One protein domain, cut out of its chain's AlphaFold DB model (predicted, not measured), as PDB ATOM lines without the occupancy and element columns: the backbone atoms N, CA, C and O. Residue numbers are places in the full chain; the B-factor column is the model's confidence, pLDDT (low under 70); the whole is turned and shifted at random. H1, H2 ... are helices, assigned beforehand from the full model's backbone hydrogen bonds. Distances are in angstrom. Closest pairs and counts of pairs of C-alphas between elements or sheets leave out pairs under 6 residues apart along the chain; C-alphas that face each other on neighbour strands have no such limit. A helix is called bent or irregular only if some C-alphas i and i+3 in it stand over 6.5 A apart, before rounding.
ATOM      1  N   VAL A  15     124.625 148.281 201.866       96.50
ATOM      2  CA  VAL A  15     125.892 148.976 202.087       96.50
ATOM      3  C   VAL A  15     126.288 149.646 200.786       96.50
ATOM      4  O   VAL A  15     126.336 149.007 199.735       96.50
ATOM      5  N   VAL A  16     126.561 150.945 200.867       96.88
ATOM      6  CA  VAL A  16     127.136 151.720 199.770       96.88
ATOM      7  C   VAL A  16     128.610 151.922 200.103       96.88
ATOM      8  O   VAL A  16     128.886 152.545 201.128       96.88
ATOM      9  N   PRO A  17     129.544 151.415 199.278       97.31
ATOM     10  CA  PRO A  17     130.963 151.541 199.568       97.31
ATOM     11  C   PRO A  17     131.403 152.999 199.663       97.31
ATOM     12  O   PRO A  17     130.951 153.846 198.878       97.31
ATOM     13  N   SER A  18     132.315 153.281 200.589       98.44
ATOM     14  CA  SER A  18     132.908 154.609 200.730       98.44
ATOM     15  C   SER A  18     133.676 155.029 199.471       98.44
ATOM     16  O   SER A  18     134.084 154.207 198.648       98.44
ATOM     17  N   GLU A  19     133.925 156.332 199.309       98.25
ATOM     18  CA  GLU A  19     134.768 156.824 198.210       98.25
ATOM     19  C   GLU A  19     136.172 156.208 198.242       98.25
ATOM     20  O   GLU A  19     136.712 155.865 197.190       98.25
ATOM     21  N   ALA A  20     136.728 155.996 199.439       98.31
ATOM     22  CA  ALA A  20     138.023 155.351 199.619       98.31
ATOM     23  C   ALA A  20     137.997 153.886 199.152       98.31
ATOM     24  O   ALA A  20     138.857 153.479 198.371       98.31
ATOM     25  N   ALA A  21     136.985 153.111 199.552       98.12
ATOM     26  CA  ALA A  21     136.836 151.722 199.118       98.12
ATOM     27  C   ALA A  21     136.591 151.598 197.606       98.12
ATOM     28  O   ALA A  21     137.098 150.673 196.971       98.12
ATOM     29  N   ARG A  22     135.861 152.547 197.007       97.38
ATOM     30  CA  ARG A  22     135.672 152.616 195.549       97.38
ATOM     31  C   ARG A  22     136.976 152.933 194.822       97.38
ATOM     32  O   ARG A  22     137.241 152.333 193.786       97.38
ATOM     33  N   ALA A  23     137.774 153.857 195.354       97.75
ATOM     34  CA  ALA A  23     139.059 154.238 194.774       97.75
ATOM     35  C   ALA A  23     140.105 153.114 194.860       97.75
ATOM     36  O   ALA A  23     140.917 152.985 193.949       97.75
ATOM     37  N   ALA A  24     140.057 152.284 195.908       98.00
ATOM     38  CA  ALA A  24     140.938 151.123 196.059       98.00
ATOM     39  C   ALA A  24     140.742 150.068 194.951       98.00
ATOM     40  O   ALA A  24     141.666 149.320 194.634       98.00
ATOM     41  N   GLY A  25     139.558 150.006 194.326       97.12
ATOM     42  CA  GLY A  25     139.295 149.125 193.187       97.12
ATOM     43  C   GLY A  25     139.638 147.664 193.490       97.12
ATOM     44  O   GLY A  25     139.133 147.083 194.446       97.12
ATOM     45  N   THR A  26     140.513 147.060 192.689       97.88
ATOM     46  CA  THR A  26     140.923 145.652 192.827       97.88
ATOM     47  C   THR A  26     142.162 145.453 193.707       97.88
ATOM     48  O   THR A  26     142.768 144.381 193.667       97.88
ATOM     49  N   GLU A  27     142.586 146.462 194.473       98.19
ATOM     50  CA  GLU A  27     143.745 146.352 195.362       98.19
ATOM     51  C   GLU A  27     143.584 145.172 196.335       98.19
ATOM     52  O   GLU A  27     142.569 145.030 197.016       98.19
ATOM     53  N   GLY A  28     144.586 144.288 196.371       97.19
ATOM     54  CA  GLY A  28     144.576 143.078 197.197       97.19
ATOM     55  C   GLY A  28     143.822 141.882 196.601       97.19
ATOM     56  O   GLY A  28     143.845 140.807 197.201       97.19
ATOM     57  N   MET A  29     143.184 142.016 195.434       97.94
ATOM     58  CA  MET A  29     142.646 140.858 194.719       97.94
ATOM     59  C   MET A  29     143.767 140.038 194.064       97.94
ATOM     60  O   MET A  29     144.790 140.571 193.642       97.94
ATOM     61  N   VAL A  30     143.543 138.729 193.934       97.81
ATOM     62  CA  VAL A  30     144.432 137.803 193.222       97.81
ATOM     63  C   VAL A  30     143.662 137.227 192.039       97.81
ATOM     64  O   VAL A  30     142.692 136.499 192.238       97.81
ATOM     65  N   PHE A  31     144.081 137.569 190.824       97.62
ATOM     66  CA  PHE A  31     143.459 137.142 189.570       97.62
ATOM     67  C   PHE A  31     144.514 137.073 188.456       97.62
ATOM     68  O   PHE A  31     145.575 137.695 188.554       97.62
ATOM     69  N   ALA A  32     144.256 136.290 187.411       98.31
ATOM     70  CA  ALA A  32     145.116 136.243 186.233       98.31
ATOM     71  C   ALA A  32     144.930 137.505 185.378       98.31
ATOM     72  O   ALA A  32     143.838 138.050 185.311       98.31
ATOM     73  N   GLU A  33     145.954 137.933 184.636       97.12
ATOM     74  CA  GLU A  33     145.888 139.152 183.802       97.12
ATOM     75  C   GLU A  33     144.666 139.183 182.862       97.12
ATOM     76  O   GLU A  33     144.015 140.209 182.690       97.12
ATOM     77  N   VAL A  34     144.296 138.028 182.297       98.00
ATOM     78  CA  VAL A  34     143.131 137.894 181.405       98.00
ATOM     79  C   VAL A  34     141.790 138.154 182.107       98.00
ATOM     80  O   VAL A  34     140.787 138.397 181.442       98.00
ATOM     81  N   GLU A  35     141.766 138.115 183.438       98.44
ATOM     82  CA  GLU A  35     140.597 138.347 184.288       98.44
ATOM     83  C   GLU A  35     140.511 139.801 184.780       98.44
ATOM     84  O   GLU A  35     139.512 140.162 185.398       98.44
ATOM     85  N   ALA A  36     141.497 140.661 184.482       96.94
ATOM     86  CA  ALA A  36     141.568 142.029 185.007       96.94
ATOM     87  C   ALA A  36     140.306 142.857 184.724       96.94
ATOM     88  O   ALA A  36     139.798 143.548 185.606       96.94
ATOM     89  N   GLY A  37     139.760 142.742 183.509       97.88
ATOM     90  CA  GLY A  37     138.514 143.416 183.147       97.88
ATOM     91  C   GLY A  37     137.314 142.914 183.953       97.88
ATOM     92  O   GLY A  37     136.495 143.715 184.384       97.88
ATOM     93  N   ALA A  38     137.231 141.607 184.212       97.81
ATOM     94  CA  ALA A  38     136.161 141.045 185.035       97.81
ATOM     95  C   ALA A  38     136.311 141.443 186.512       97.81
ATOM     96  O   ALA A  38     135.317 141.747 187.163       97.81
ATOM     97  N   ALA A  39     137.544 141.485 187.029       98.00
ATOM     98  CA  ALA A  39     137.825 141.923 188.392       98.00
ATOM     99  C   ALA A  39     137.448 143.400 188.614       98.00
ATOM    100  O   ALA A  39     136.893 143.733 189.658       98.00
ATOM    101  N   ALA A  40     137.684 144.270 187.626       96.94
ATOM    102  CA  ALA A  40     137.345 145.695 187.699       96.94
ATOM    103  C   ALA A  40     135.830 145.979 187.785       96.94
ATOM    104  O   ALA A  40     135.436 147.035 188.275       96.94
ATOM    105  N   GLU A  41     134.986 145.041 187.349       97.19
ATOM    106  CA  GLU A  41     133.519 145.135 187.444       97.19
ATOM    107  C   GLU A  41     132.974 144.654 188.804       97.19
ATOM    108  O   GLU A  41     131.765 144.685 189.050       97.19
ATOM    109  N   LEU A  42     133.849 144.193 189.704       96.31
ATOM    110  CA  LEU A  42     133.491 143.761 191.051       96.31
ATOM    111  C   LEU A  42     133.814 144.832 192.092       96.31
ATOM    112  O   LEU A  42     134.645 145.718 191.903       96.31
ATOM    113  N   MET A  43     133.158 144.718 193.246       97.00
ATOM    114  CA  MET A  43     133.545 145.492 194.418       97.00
ATOM    115  C   MET A  43     134.844 144.945 195.015       97.00
ATOM    116  O   MET A  43     135.035 143.734 195.148       97.00
ATOM    117  N   GLY A  44     135.731 145.874 195.366       97.50
ATOM    118  CA  GLY A  44     137.045 145.616 195.942       97.50
ATOM    119  C   GLY A  44     137.029 144.920 197.299       97.50
ATOM    120  O   GLY A  44     136.030 145.003 198.018       97.50
ATOM    121  N   PRO A  45     138.160 144.329 197.731       98.31
ATOM    122  CA  PRO A  45     138.307 143.810 199.091       98.31
ATOM    123  C   PRO A  45     137.962 144.843 200.173       98.31
ATOM    124  O   PRO A  45     137.318 144.493 201.157       98.31
ATOM    125  N   ALA A  46     138.304 146.122 199.968       98.38
ATOM    126  CA  ALA A  46     137.935 147.205 200.882       98.38
ATOM    127  C   ALA A  46     136.408 147.366 201.022       98.38
ATOM    128  O   ALA A  46     135.891 147.447 202.133       98.38
ATOM    129  N   ALA A  47     135.669 147.327 199.912       98.31
ATOM    130  CA  ALA A  47     134.208 147.397 199.926       98.31
ATOM    131  C   ALA A  47     133.573 146.149 200.568       98.31
ATOM    132  O   ALA A  47     132.561 146.248 201.260       98.31
ATOM    133  N   HIS A  48     134.174 144.968 200.385       97.94
ATOM    134  CA  HIS A  48     133.740 143.757 201.085       97.94
ATOM    135  C   HIS A  48     134.002 143.815 202.594       97.94
ATOM    136  O   HIS A  48     133.185 143.296 203.351       97.94
ATOM    137  N   ALA A  49     135.088 144.449 203.042       98.38
ATOM    138  CA  ALA A  49     135.350 144.656 204.465       98.38
ATOM    139  C   ALA A  49     134.270 145.543 205.102       98.38
ATOM    140  O   ALA A  49     133.667 145.140 206.093       98.38
ATOM    141  N   GLU A  50     133.933 146.674 204.470       98.62
ATOM    142  CA  GLU A  50     132.827 147.539 204.912       98.62
ATOM    143  C   GLU A  50     131.492 146.773 204.958       98.62
ATOM    144  O   GLU A  50     130.726 146.879 205.919       98.62
ATOM    145  N   ALA A  51     131.220 145.948 203.940       98.06
ATOM    146  CA  ALA A  51     130.025 145.115 203.914       98.06
ATOM    147  C   ALA A  51     130.007 144.074 205.045       98.06
ATOM    148  O   ALA A  51     128.960 143.848 205.650       98.06
ATOM    149  N   ALA A  52     131.150 143.455 205.347       97.94
ATOM    150  CA  ALA A  52     131.277 142.496 206.436       97.94
ATOM    151  C   ALA A  52     131.050 143.168 207.797       97.94
ATOM    152  O   ALA A  52     130.270 142.652 208.594       97.94
ATOM    153  N   GLU A  53     131.652 144.333 208.040       98.12
ATOM    154  CA  GLU A  53     131.460 145.106 209.272       98.12
ATOM    155  C   GLU A  53     129.984 145.444 209.515       98.12
ATOM    156  O   GLU A  53     129.479 145.256 210.621       98.12
ATOM    157  N   ALA A  54     129.265 145.872 208.472       97.56
ATOM    158  CA  ALA A  54     127.833 146.154 208.564       97.56
ATOM    159  C   ALA A  54     126.974 144.888 208.744       97.56
ATOM    160  O   ALA A  54     125.904 144.940 209.354       97.56
ATOM    161  N   LEU A  55     127.418 143.751 208.202       96.06
ATOM    162  CA  LEU A  55     126.677 142.491 208.236       96.06
ATOM    163  C   LEU A  55     126.840 141.734 209.563       96.06
ATOM    164  O   LEU A  55     125.901 141.056 209.984       96.06
ATOM    165  N   VAL A  56     127.997 141.840 210.225       95.94
ATOM    166  CA  VAL A  56     128.323 141.089 211.454       95.94
ATOM    167  C   VAL A  56     127.243 141.212 212.539       95.94
ATOM    168  O   VAL A  56     126.772 140.161 212.975       95.94
ATOM    169  N   PRO A  57     126.764 142.410 212.935       94.69
ATOM    170  CA  PRO A  57     125.753 142.526 213.990       94.69
ATOM    171  C   PRO A  57     124.456 141.776 213.662       94.69
ATOM    172  O   PRO A  57     123.896 141.092 214.515       94.69
ATOM    173  N   ALA A  58     124.009 141.830 212.402       94.19
ATOM    174  CA  ALA A  58     122.814 141.115 211.959       94.19
ATOM    175  C   ALA A  58     123.005 139.589 211.981       94.19
ATOM    176  O   ALA A  58     122.052 138.849 212.208       94.19
ATOM    177  N   LEU A  59     124.226 139.099 211.744       94.00
ATOM    178  CA  LEU A  59     124.530 137.670 211.834       94.00
ATOM    179  C   LEU A  59     124.641 137.188 213.279       94.00
ATOM    180  O   LEU A  59     124.217 136.071 213.554       94.00
ATOM    181  N   GLU A  60     125.164 137.996 214.201       93.69
ATOM    182  CA  GLU A  60     125.264 137.627 215.621       93.69
ATOM    183  C   GLU A  60     123.893 137.381 216.267       93.69
ATOM    184  O   GLU A  60     123.772 136.536 217.152       93.69
ATOM    185  N   GLU A  61     122.848 138.061 215.791       91.12
ATOM    186  CA  GLU A  61     121.464 137.824 216.222       91.12
ATOM    187  C   GLU A  61     120.875 136.511 215.673       91.12
ATOM    188  O   GLU A  61     119.946 135.950 216.256       91.12
ATOM    189  N   LEU A  62     121.396 136.015 214.546       91.75
ATOM    190  CA  LEU A  62     120.830 134.887 213.798       91.75
ATOM    191  C   LEU A  62     121.617 133.586 213.962       91.75
ATOM    192  O   LEU A  62     121.054 132.501 213.799       91.75
TER     193      LEU A  62
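This is residues 15 to 62 of the 67 residues of an uncharacterized protein of Salipiger mucosus DSM 16094 (UniProt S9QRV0). An elongated, loosely built chain of three helices: the long, kinked helix H3 makes much of the length, short H1 packs on its first turn, and small H2 lies off by itself toward the opposite end of the longest axis. Residues 56 to 62, at the far end of H3, stick out free of the rest. The printed part has 48 residues with three named helices, H1, H2 and H3 in that order along the chain, and no named strand; the class is all helix. The whole is loose, with a radius of gyration of the C-alphas of 12.7 A, and spans 41 by 22 by 15 A.

Start with H3, residues 45 to 60, and look near residue 54, where it has a kink of 36 degrees. H3 is irregular, but only just: C-alphas 54 and 57 are 6.9 A apart. Now look at H1, residues 19 to 24, which touches H3; H3 touches H1 with residues 46 to 47 alone. The closest C-alphas of the two are those of Ala 21 and Ala 46, 5.0 A apart. Their lines stand at a steep tilt of 60 degrees, and they run opposite ways. H2, residues 33 to 40, touches no helix: it is apart from H1 and apart from H3. H2 is irregular, with 7.4 A between C-alphas 34 and 37. In the backbone, every O i to N i+4 pair of H1 is within hydrogen-bond range, against 2 of 4 in H2 and 10 of 12 in H3.

Find C-alpha 45 at (138.307, 143.810, 199.091); from there H3 runs 21.9 A to C-alpha 60 at (125.264, 137.627, 215.621). Go back to C-alpha 19 at (134.768, 156.824, 198.210), where H1 begins; it ends at Ala 24. H2 begins at Glu 33, with its C-alpha at (145.888, 139.152, 183.802), and runs 11.4 A to the C-alpha of Ala 40.

Look to Val 34 and Glu 61 for the two C-alphas farthest apart, at 41.0 A. The first and last printed C-alphas, those of Val 15 and Leu 62, are 19.0 A apart. The link from H1 to H2 has 8 residues and is short; the link from H2 to H3 has 4 residues and is tight. Residues 56 to 62, of which 56 to 60 belong to H3, stand free. The printed part has no cut from residue 15 to residue 62. Its mean pLDDT is 97.1, and no printed residue of this model is under 70.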